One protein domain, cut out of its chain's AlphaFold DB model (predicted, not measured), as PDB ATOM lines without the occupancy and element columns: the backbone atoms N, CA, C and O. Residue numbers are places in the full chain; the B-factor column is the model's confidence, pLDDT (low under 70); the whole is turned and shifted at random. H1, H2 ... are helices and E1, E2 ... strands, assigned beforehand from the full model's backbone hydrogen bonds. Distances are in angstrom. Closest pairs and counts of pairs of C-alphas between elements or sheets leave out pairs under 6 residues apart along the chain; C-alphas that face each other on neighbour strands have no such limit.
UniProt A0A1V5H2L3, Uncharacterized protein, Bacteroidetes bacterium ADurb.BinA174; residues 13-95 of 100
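AT A GLANCE: This is residues 13 to 95 of the 100 residues of an uncharacterized protein of Bacteroidetes bacterium ADurb.BinA174 (UniProt A0A1V5H2L3). One strongly twisted sheet of five strands forms the core, with H3 and the short H2 over one face and H1 over the other, making three layers. Its order is E1 E2 E3 E4 E5, antiparallel throughout; E1 to E4 form a meander, each strand the antiparallel neighbour of the one before. The printed part has 83 residues with five named strands and three named helices, in the order E1 E2 E3 E4 H1 E5 H2 H3. The class is mixed, helices and strands; the whole is compact, with a radius of gyration of the C-alphas of 12.2 A and spans of 36 by 26 by 21 A.

HOW THE PARTS SIT: E1, residues 13 to 20, bends by 58 degrees at residue 16 and forms a hairpin with E2, residues 27 to 35; N 14 and O 32 are 2.9 A apart. E2 forms a hairpin with E3, residues 38 to 46, with N 31 and O 42 at 2.8 A. E3 forms a hairpin with E4, residues 51 to 56, with N 43 and O 55 at 2.8 A. H1, residues 57 to 64, is on the sheet over E4, at a height over the sheet of 8.7 A, and runs along the strands. E5, residues 73 to 76, is antiparallel to E4, with N 52 and O 75 at 2.9 A. H2, residues 77 to 81, is on the opposite face from H1. H3, residues 83 to 93, is also on the opposite face from H1; its closest C-alphas to E2 are those of Glu 91 and Leu 35, 7.5 A. H2 and H3 only just touch, only at the corner by their link, with 3 pairs of C-alphas within 8 A, the closest Tyr 80 and Phe 86 at 5.4 A. In H1, H2 and H3 every O i to N i+4 pair is within hydrogen-bond range.

IN THESE COORDINATES: E1 begins at C-alpha 13 (240.234, 229.736, 141.870) and measures 19.9 A; E2 measures 25.3 A, E3 25.0 A and E4 16.9 A. H3, 15.3 A, ends at C-alpha 93 (228.859, 221.356, 139.368).

THE WHOLE: The C-alphas farthest apart, Lys 23 and His 37, are 36.9 A apart. The printed part has no cut and no long link. Its mean pLDDT is 91.2; residues 24 to 25 are under 70.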
ATOM      1  N   ILE A  13     240.717 229.144 143.114       91.69
ATOM      2  CA  ILE A  13     240.234 229.736 141.870       91.69
ATOM      3  C   ILE A  13     241.276 230.744 141.407       91.69
ATOM      4  O   ILE A  13     241.708 231.596 142.179       91.69
ATOM      5  N   GLN A  14     241.701 230.617 140.156       93.75
ATOM      6  CA  GLN A  14     242.637 231.529 139.523       93.75
ATOM      7  C   GLN A  14     242.038 232.028 138.214       93.75
ATOM      8  O   GLN A  14     241.757 231.231 137.318       93.75
ATOM      9  N   THR A  15     241.889 233.343 138.079       94.69
ATOM     10  CA  THR A  15     241.562 233.964 136.794       94.69
ATOM     11  C   THR A  15     242.788 233.906 135.892       94.69
ATOM     12  O   THR A  15     243.854 234.420 136.226       94.69
ATOM     13  N   MET A  16     242.639 233.229 134.760       95.81
ATOM     14  CA  MET A  16     243.703 233.001 133.783       95.81
ATOM     15  C   MET A  16     243.695 234.063 132.690       95.81
ATOM     16  O   MET A  16     244.751 234.485 132.230       95.81
ATOM     17  N   ALA A  17     242.502 234.470 132.260       93.50
ATOM     18  CA  ALA A  17     242.316 235.479 131.232       93.50
ATOM     19  C   ALA A  17     240.942 236.133 131.373       93.50
ATOM     20  O   ALA A  17     239.979 235.492 131.796       93.50
ATOM     21  N   VAL A  18     240.871 237.391 130.955       93.50
ATOM     22  CA  VAL A  18     239.632 238.145 130.791       93.50
ATOM     23  C   VAL A  18     239.568 238.592 129.339       93.50
ATOM     24  O   VAL A  18     240.550 239.104 128.803       93.50
ATOM     25  N   VAL A  19     238.431 238.356 128.697       91.25
ATOM     26  CA  VAL A  19     238.169 238.733 127.310       91.25
ATOM     27  C   VAL A  19     236.934 239.617 127.289       91.25
ATOM     28  O   VAL A  19     235.831 239.177 127.620       91.25
ATOM     29  N   GLU A  20     237.121 240.870 126.897       86.50
ATOM     30  CA  GLU A  20     236.020 241.793 126.646       86.50
ATOM     31  C   GLU A  20     235.348 241.423 125.318       86.50
ATOM     32  O   GLU A  20     236.005 241.186 124.303       86.50
ATOM     33  N   GLY A  21     234.024 241.302 125.334       73.69
ATOM     34  CA  GLY A  21     233.233 241.004 124.151       73.69
ATOM     35  C   GLY A  21     233.001 242.239 123.282       73.69
ATOM     36  O   GLY A  21     233.235 243.376 123.673       73.69
ATOM     37  N   ASN A  22     232.420 242.021 122.100       71.31
ATOM     38  CA  ASN A  22     232.093 243.102 121.157       71.31
ATOM     39  C   ASN A  22     231.022 244.085 121.673       71.31
ATOM     40  O   ASN A  22     230.775 245.115 121.047       71.31
ATOM     41  N   LYS A  23     230.336 243.755 122.774       70.31
ATOM     42  CA  LYS A  23     229.366 244.630 123.440       70.31
ATOM     43  C   LYS A  23     229.957 245.098 124.771       70.31
ATOM     44  O   LYS A  23     230.480 244.248 125.485       70.31
ATOM     45  N   PRO A  24     229.762 246.370 125.170       59.34
ATOM     46  CA  PRO A  24     230.379 246.948 126.373       59.34
ATOM     47  C   PRO A  24     230.087 246.204 127.681       59.34
ATOM     48  O   PRO A  24     230.802 246.371 128.658       59.34
ATOM     49  N   CYS A  25     229.017 245.409 127.710       69.62
ATOM     50  CA  CYS A  25     228.557 244.711 128.907       69.62
ATOM     51  C   CYS A  25     228.815 243.196 128.863       69.62
ATOM     52  O   CYS A  25     228.403 242.490 129.781       69.62
ATOM     53  N   VAL A  26     229.421 242.684 127.786       81.56
ATOM     54  CA  VAL A  26     229.728 241.259 127.639       81.56
ATOM     55  C   VAL A  26     231.195 241.049 127.960       81.56
ATOM     56  O   VAL A  26     232.059 241.581 127.272       81.56
ATOM     57  N   GLN A  27     231.471 240.243 128.974       91.81
ATOM     58  CA  GLN A  27     232.821 239.872 129.378       91.81
ATOM     59  C   GLN A  27     232.872 238.368 129.589       91.81
ATOM     60  O   GLN A  27     231.917 237.758 130.068       91.81
ATOM     61  N   THR A  28     233.993 237.766 129.225       93.81
ATOM     62  CA  THR A  28     234.255 236.358 129.482       93.81
ATOM     63  C   THR A  28     235.484 236.233 130.365       93.81
ATOM     64  O   THR A  28     236.539 236.767 130.032       93.81
ATOM     65  N   GLU A  29     235.370 235.518 131.475       95.75
ATOM     66  CA  GLU A  29     236.503 235.186 132.332       95.75
ATOM     67  C   GLU A  29     236.810 233.698 132.246       95.75
ATOM     68  O   GLU A  29     235.930 232.847 132.396       95.75
ATOM     69  N   HIS A  30     238.078 233.374 132.021       95.94
ATOM     70  CA  HIS A  30     238.566 232.006 132.004       95.94
ATOM     71  C   HIS A  30     239.256 231.709 133.326       95.94
ATOM     72  O   HIS A  30     240.232 232.361 133.695       95.94
ATOM     73  N   LEU A  31     238.746 230.708 134.031       96.12
ATOM     74  CA  LEU A  31     239.121 230.362 135.390       96.12
ATOM     75  C   LEU A  31     239.749 228.969 135.414       96.12
ATOM     76  O   LEU A  31     239.225 228.020 134.827       96.12
ATOM     77  N   MET A  32     240.853 228.834 136.140       94.94
ATOM     78  CA  MET A  32     241.379 227.547 136.568       94.94
ATOM     79  C   MET A  32     240.929 227.309 138.007       94.94
ATOM     80  O   MET A  32     241.319 228.033 138.921       94.94
ATOM     81  N   CYS A  33     240.106 226.288 138.207       93.56
ATOM     82  CA  CYS A  33     239.620 225.892 139.519       93.56
ATOM     83  C   CYS A  33     240.279 224.582 139.946       93.56
ATOM     84  O   CYS A  33     240.390 223.650 139.149       93.56
ATOM     85  N   GLN A  34     240.698 224.491 141.205       91.50
ATOM     86  CA  GLN A  34     241.375 223.323 141.750       91.50
ATOM     87  C   GLN A  34     240.777 222.914 143.096       91.50
ATOM     88  O   GLN A  34     240.665 223.731 144.008       91.50
ATOM     89  N   LEU A  35     240.486 221.623 143.245       88.56
ATOM     90  CA  LEU A  35     240.088 221.000 144.507       88.56
ATOM     91  C   LEU A  35     240.952 219.754 144.737       88.56
ATOM     92  O   LEU A  35     240.850 218.762 144.015       88.56
ATOM     93  N   GLY A  36     241.853 219.807 145.721       85.75
ATOM     94  CA  GLY A  36     242.865 218.762 145.903       85.75
ATOM     95  C   GLY A  36     243.750 218.609 144.655       85.75
ATOM     96  O   GLY A  36     244.430 219.556 144.261       85.75
ATOM     97  N   HIS A  37     243.732 217.425 144.035       85.00
ATOM     98  CA  HIS A  37     244.464 217.119 142.792       85.00
ATOM     99  C   HIS A  37     243.622 217.284 141.518       85.00
ATOM    100  O   HIS A  37     244.128 217.084 140.415       85.00
ATOM    101  N   GLN A  38     242.333 217.598 141.652       87.00
ATOM    102  CA  GLN A  38     241.448 217.781 140.509       87.00
ATOM    103  C   GLN A  38     241.489 219.229 140.036       87.00
ATOM    104  O   GLN A  38     241.499 220.157 140.846       87.00
ATOM    105  N   HIS A  39     241.462 219.402 138.718       89.94
ATOM    106  CA  HIS A  39     241.423 220.698 138.059       89.94
ATOM    107  C   HIS A  39     240.225 220.762 137.114       89.94
ATOM    108  O   HIS A  39     239.932 219.791 136.412       89.94
ATOM    109  N   ALA A  40     239.569 221.916 137.056       92.31
ATOM    110  CA  ALA A  40     238.576 222.236 136.042       92.31
ATOM    111  C   ALA A  40     238.864 223.612 135.446       92.31
ATOM    112  O   ALA A  40     239.125 224.572 136.167       92.31
ATOM    113  N   PHE A  41     238.781 223.697 134.120       95.31
ATOM    114  CA  PHE A  41     238.785 224.966 133.405       95.31
ATOM    115  C   PHE A  41     237.348 225.395 133.158       95.31
ATOM    116  O   PHE A  41     236.579 224.682 132.500       95.31
ATOM    117  N   ILE A  42     236.999 226.544 133.717       96.19
ATOM    118  CA  ILE A  42     235.646 227.081 133.735       96.19
ATOM    119  C   ILE A  42     235.658 228.418 133.019       96.19
ATOM    120  O   ILE A  42     236.573 229.215 133.189       96.19
ATOM    121  N   THR A  43     234.636 228.658 132.214       97.00
ATOM    122  CA  THR A  43     234.420 229.942 131.566       97.00
ATOM    123  C   THR A  43     233.185 230.588 132.177       97.00
ATOM    124  O   THR A  43     232.102 230.003 132.125       97.00
ATOM    125  N   ALA A  44     233.349 231.777 132.751       96.88
ATOM    126  CA  ALA A  44     232.262 232.626 133.208       96.88
ATOM    127  C   ALA A  44     231.929 233.637 132.109       96.88
ATOM    128  O   ALA A  44     232.771 234.431 131.714       96.88
ATOM    129  N   TYR A  45     230.704 233.592 131.602       95.31
ATOM    130  CA  TYR A  45     230.189 234.522 130.608       95.31
ATOM    131  C   TYR A  45     229.256 235.522 131.294       95.31
ATOM    132  O   TYR A  45     228.125 235.187 131.666       95.31
ATOM    133  N   LEU A  46     229.757 236.738 131.487       92.94
ATOM    134  CA  LEU A  46     229.074 237.851 132.125       92.94
ATOM    135  C   LEU A  46     228.300 238.613 131.049       92.94
ATOM    136  O   LEU A  46     228.880 239.152 130.109       92.94
ATOM    137  N   LYS A  47     226.971 238.650 131.179       81.69
ATOM    138  CA  LYS A  47     226.076 239.312 130.210       81.69
ATOM    139  C   LYS A  47     225.826 240.791 130.512       81.69
ATOM    140  O   LYS A  47     225.128 241.454 129.745       81.69
ATOM    141  N   GLY A  48     226.299 241.271 131.664       82.38
ATOM    142  CA  GLY A  48     226.064 242.635 132.144       82.38
ATOM    143  C   GLY A  48     224.610 242.933 132.522       82.38
ATOM    144  O   GLY A  48     224.223 244.091 132.626       82.38
ATOM    145  N   ASN A  49     223.793 241.897 132.721       87.19
ATOM    146  CA  ASN A  49     222.394 241.995 133.144       87.19
ATOM    147  C   ASN A  49     222.164 241.435 134.562       87.19
ATOM    148  O   ASN A  49     221.040 241.073 134.899       87.19
ATOM    149  N   GLY A  50     223.230 241.310 135.362       90.31
ATOM    150  CA  GLY A  50     223.183 240.736 136.710       90.31
ATOM    151  C   GLY A  50     223.253 239.207 136.770       90.31
ATOM    152  O   GLY A  50     223.163 238.650 137.861       90.31
ATOM    153  N   TYR A  51     223.435 238.524 135.635       92.75
ATOM    154  CA  TYR A  51     223.579 237.069 135.571       92.75
ATOM    155  C   TYR A  51     224.882 236.650 134.893       92.75
ATOM    156  O   TYR A  51     225.333 237.261 133.917       92.75
ATOM    157  N   VAL A  52     225.435 235.545 135.387       95.56
ATOM    158  CA  VAL A  52     226.660 234.918 134.891       95.56
ATOM    159  C   VAL A  52     226.348 233.484 134.476       95.56
ATOM    160  O   VAL A  52     225.754 232.712 135.230       95.56
ATOM    161  N   LYS A  53     226.758 233.111 133.260       96.25
ATOM    162  CA  LYS A  53     226.707 231.723 132.787       96.25
ATOM    163  C   LYS A  53     228.056 231.057 132.981       96.25
ATOM    164  O   LYS A  53     229.047 231.511 132.422       96.25
ATOM    165  N   LEU A  54     228.085 229.949 133.706       97.25
ATOM    166  CA  LEU A  54     229.283 229.139 133.890       97.25
ATOM    167  C   LEU A  54     229.263 227.931 132.956       97.25
ATOM    168  O   LEU A  54     228.293 227.170 132.918       97.25
ATOM    169  N   PHE A  55     230.367 227.714 132.259       96.94
ATOM    170  CA  PHE A  55     230.584 226.578 131.370       96.94
ATOM    171  C   PHE A  55     231.876 225.854 131.739       96.94
ATOM    172  O   PHE A  55     232.824 226.473 132.211       96.94
ATOM    173  N   SER A  56     231.974 224.559 131.431       96.06
ATOM    174  CA  SER A  56     233.301 223.981 131.205       96.06
ATOM    175  C   SER A  56     233.888 224.596 129.933       96.06
ATOM    176  O   SER A  56     233.132 224.942 129.023       96.06
ATOM    177  N   LEU A  57     235.216 224.684 129.822       92.62
ATOM    178  CA  LEU A  57     235.848 225.244 128.619       92.62
ATOM    179  C   LEU A  57     235.334 224.583 127.326       92.62
ATOM    180  O   LEU A  57     235.011 225.269 126.363       92.62
ATOM    181  N   ARG A  58     235.170 223.252 127.328       93.94
ATOM    182  CA  ARG A  58     234.600 222.517 126.190       93.94
ATOM    183  C   ARG A  58     233.181 222.981 125.854       93.94
ATOM    184  O   ARG A  58     232.894 223.241 124.694       93.94
ATOM    185  N   ASN A  59     232.301 223.079 126.851       96.19
ATOM    186  CA  ASN A  59     230.910 223.471 126.617       96.19
ATOM    187  C   ASN A  59     230.799 224.920 126.141       96.19
ATOM    188  O   ASN A  59     229.931 225.211 125.326       96.19
ATOM    189  N   PHE A  60     231.675 225.808 126.620       95.00
ATOM    190  CA  PHE A  60     231.744 227.180 126.126       95.00
ATOM    191  C   PHE A  60     232.067 227.210 124.632       95.00
ATOM    192  O   PHE A  60     231.383 227.894 123.883       95.00
ATOM    193  N   ILE A  61     233.050 226.419 124.187       93.00
ATOM    194  CA  ILE A  61     233.435 226.372 122.773       93.00
ATOM    195  C   ILE A  61     232.287 225.844 121.897       93.00
ATOM    196  O   ILE A  61     231.992 226.431 120.859       93.00
ATOM    197  N   GLU A  62     231.625 224.757 122.314       94.62
ATOM    198  CA  GLU A  62     230.461 224.198 121.600       94.62
ATOM    199  C   GLU A  62     229.312 225.210 121.487       94.62
ATOM    200  O   GLU A  62     228.672 225.297 120.441       94.62
ATOM    201  N   TRP A  63     229.076 225.988 122.544       94.31
ATOM    202  CA  TRP A  63     228.011 226.983 122.582       94.31
ATOM    203  C   TRP A  63     228.330 228.238 121.762       94.31
ATOM    204  O   TRP A  63     227.513 228.642 120.944       94.31
ATOM    205  N   GLU A  64     229.510 228.831 121.949       90.75
ATOM    206  CA  GLU A  64     229.869 230.127 121.356       90.75
ATOM    207  C   GLU A  64     230.277 230.007 119.880       90.75
ATOM    208  O   GLU A  64     229.877 230.823 119.054       90.75
ATOM    209  N   PHE A  65     231.075 228.993 119.524       90.00
ATOM    210  CA  PHE A  65     231.694 228.916 118.192       90.00
ATOM    211  C   PHE A  65     231.034 227.907 117.254       90.00
ATOM    212  O   PHE A  65     231.226 227.990 116.041       90.00
ATOM    213  N   TYR A  66     230.277 226.951 117.794       90.75
ATOM    214  CA  TYR A  66     229.634 225.902 117.000       90.75
ATOM    215  C   TYR A  66     228.102 225.963 117.015       90.75
ATOM    216  O   TYR A  66     227.477 225.114 116.381       90.75
ATOM    217  N   ASP A  67     227.510 226.948 117.704       89.56
ATOM    218  CA  ASP A  67     226.057 227.147 117.838       89.56
ATOM    219  C   ASP A  67     225.315 225.875 118.295       89.56
ATOM    220  O   ASP A  67     224.212 225.543 117.852       89.56
ATOM    221  N   ARG A  68     225.954 225.091 119.174       91.25
ATOM    222  CA  ARG A  68     225.370 223.864 119.718       91.25
ATOM    223  C   ARG A  68     224.846 224.096 121.127       91.25
ATOM    224  O   ARG A  68     225.518 224.724 121.948       91.25
ATOM    225  N   PRO A  69     223.685 223.519 121.482       92.25
ATOM    226  CA  PRO A  69     223.234 223.509 122.863       92.25
ATOM    227  C   PRO A  69     224.290 222.849 123.758       92.25
ATOM    228  O   PRO A  69     224.654 221.691 123.552       92.25
ATOM    229  N   ALA A  70     224.763 223.572 124.772       93.94
ATOM    230  CA  ALA A  70     225.741 223.064 125.725       93.94
ATOM    231  C   ALA A  70     225.283 223.296 127.166       93.94
ATOM    232  O   ALA A  70     224.596 224.268 127.488       93.94
ATOM    233  N   ARG A  71     225.681 222.388 128.062       94.38
ATOM    234  CA  ARG A  71     225.339 222.490 129.483       94.38
ATOM    235  C   ARG A  71     226.085 223.664 130.121       94.38
ATOM    236  O   ARG A  71     227.315 223.715 130.063       94.38
ATOM    237  N   SER A  72     225.333 224.527 130.791       96.12
ATOM    238  CA  SER A  72     225.825 225.623 131.632       96.12
ATOM    239  C   SER A  72     225.154 225.600 133.004       96.12
ATOM    240  O   SER A  72     224.184 224.870 133.219       96.12
ATOM    241  N   VAL A  73     225.701 226.385 133.928       96.88
ATOM    242  CA  VAL A  73     225.069 226.745 135.200       96.88
ATOM    243  C   VAL A  73     224.827 228.248 135.173       96.88
ATOM    244  O   VAL A  73     225.767 229.013 134.978       96.88
ATOM    245  N   ASP A  74     223.577 228.664 135.328       96.25
ATOM    246  CA  ASP A  74     223.207 230.072 135.462       96.25
ATOM    247  C   ASP A  74     223.238 230.462 136.942       96.25
ATOM    248  O   ASP A  74     222.630 229.776 137.766       96.25
ATOM    249  N   ILE A  75     223.942 231.546 137.266       96.94
ATOM    250  CA  ILE A  75     224.024 232.120 138.616       96.94
ATOM    251  C   ILE A  75     223.857 233.641 138.550       96.94
ATOM    252  O   ILE A  75     223.994 234.253 137.487       96.94
ATOM    253  N   THR A  76     223.551 234.264 139.680       96.69
ATOM    254  CA  THR A  76     223.525 235.726 139.811       96.69
ATOM    255  C   THR A  76     224.937 236.302 139.942       96.69
ATOM    256  O   THR A  76     225.885 235.607 140.309       96.69
ATOM    257  N   GLN A  77     225.084 237.597 139.655       94.56
ATOM    258  CA  GLN A  77     226.337 238.324 139.867       94.56
ATOM    259  C   GLN A  77     226.747 238.337 141.349       94.56
ATOM    260  O   GLN A  77     227.933 238.243 141.646       94.56
ATOM    261  N   ASP A  78     225.785 238.398 142.272       96.38
ATOM    262  CA  ASP A  78     226.059 238.359 143.712       96.38
ATOM    263  C   ASP A  78     226.630 236.997 144.132       96.38
ATOM    264  O   ASP A  78     227.626 236.940 144.844       96.38
ATOM    265  N   GLU A  79     226.067 235.895 143.623       96.50
ATOM    266  CA  GLU A  79     226.602 234.544 143.852       96.50
ATOM    267  C   GLU A  79     227.982 234.331 143.220       96.50
ATOM    268  O   GLU A  79     228.758 233.518 143.717       96.50
ATOM    269  N   TYR A  80     228.283 235.027 142.120       95.38
ATOM    270  CA  TYR A  80     229.598 234.996 141.477       95.38
ATOM    271  C   TYR A  80     230.652 235.779 142.271       95.38
ATOM    272  O   TYR A  80     231.797 235.349 142.356       95.38
ATOM    273  N   ASN A  81     230.257 236.909 142.862       93.88
ATOM    274  CA  ASN A  81     231.140 237.782 143.636       93.88
ATOM    275  C   ASN A  81     231.354 237.300 145.086       93.88
ATOM    276  O   ASN A  81     232.272 237.774 145.753       93.88
ATOM    277  N   ASP A  82     230.506 236.403 145.597       94.75
ATOM    278  CA  ASP A  82     230.682 235.773 146.908       94.75
ATOM    279  C   ASP A  82     231.576 234.533 146.788       94.75
ATOM    280  O   ASP A  82     231.136 233.474 146.338       94.75
ATOM    281  N   ASP A  83     232.823 234.650 147.252       90.44
ATOM    282  CA  ASP A  83     233.814 233.570 147.227       90.44
ATOM    283  C   ASP A  83     233.270 232.244 147.787       90.44
ATOM    284  O   ASP A  83     233.465 231.180 147.203       90.44
ATOM    285  N   THR A  84     232.559 232.276 148.919       91.44
ATOM    286  CA  THR A  84     232.105 231.046 149.587       91.44
ATOM    287  C   THR A  84     230.995 230.366 148.796       91.44
ATOM    288  O   THR A  84     230.939 229.133 148.714       91.44
ATOM    289  N   VAL A  85     230.081 231.153 148.233       94.19
ATOM    290  CA  VAL A  85     228.993 230.644 147.399       94.19
ATOM    291  C   VAL A  85     229.547 230.130 146.073       94.19
ATOM    292  O   VAL A  85     229.221 229.006 145.673       94.19
ATOM    293  N   PHE A  86     230.442 230.887 145.444       93.94
ATOM    294  CA  PHE A  86     231.055 230.524 144.177       93.94
ATOM    295  C   PHE A  86     231.873 229.233 144.286       93.94
ATOM    296  O   PHE A  86     231.665 228.309 143.497       93.94
ATOM    297  N   GLU A  87     232.710 229.083 145.318       92.06
ATOM    298  CA  GLU A  87     233.464 227.849 145.577       92.06
ATOM    299  C   GLU A  87     232.547 226.617 145.674       92.06
ATOM    300  O   GLU A  87     232.820 225.586 145.052       92.06
ATOM    301  N   ARG A  88     231.412 226.727 146.381       91.62
ATOM    302  CA  ARG A  88     230.422 225.636 146.493       91.62
ATOM    303  C   ARG A  88     229.767 225.304 145.158       91.62
ATOM    304  O   ARG A  88     229.491 224.134 144.882       91.62
ATOM    305  N   ILE A  89     229.494 226.312 144.330       93.62
ATOM    306  CA  ILE A  89     228.963 226.117 142.977       93.62
ATOM    307  C   ILE A  89     229.983 225.360 142.124       93.62
ATOM    308  O   ILE A  89     229.594 224.412 141.429       93.62
ATOM    309  N   ILE A  90     231.266 225.729 142.203       92.94
ATOM    310  CA  ILE A  90     232.344 225.063 141.469       92.94
ATOM    311  C   ILE A  90     232.482 223.597 141.888       92.94
ATOM    312  O   ILE A  90     232.434 222.709 141.032       92.94
ATOM    313  N   GLU A  91     232.592 223.333 143.190       90.69
ATOM    314  CA  GLU A  91     232.675 221.975 143.738       90.69
ATOM    315  C   GLU A  91     231.478 221.125 143.280       90.69
ATOM    316  O   GLU A  91     231.639 220.058 142.691       90.69
ATOM    317  N   ARG A  92     230.251 221.623 143.465       90.75
ATOM    318  CA  ARG A  92     229.034 220.857 143.165       90.75
ATOM    319  C   ARG A  92     228.864 220.531 141.679       90.75
ATOM    320  O   ARG A  92     228.329 219.470 141.353       90.75
ATOM    321  N   ASN A  93     229.229 221.451 140.785       92.06
ATOM    322  CA  ASN A  93     228.859 221.356 139.368       92.06
ATOM    323  C   ASN A  93     230.008 220.962 138.438       92.06
ATOM    324  O   ASN A  93     229.739 220.418 137.365       92.06
ATOM    325  N   PHE A  94     231.258 221.220 138.822       90.69
ATOM    326  CA  PHE A  94     232.412 221.069 137.933       90.69
ATOM    327  C   PHE A  94     233.503 220.163 138.504       90.69
ATOM    328  O   PHE A  94     234.201 219.509 137.731       90.69
ATOM    329  N   ILE A  95     233.632 220.087 139.831       83.62
ATOM    330  CA  ILE A  95     234.669 219.303 140.508       83.62
ATOM    331  C   ILE A  95     234.020 218.449 141.604       83.62
ATOM    332  O   ILE A  95     234.200 218.682 142.795       83.62
TER     333      ILE A  95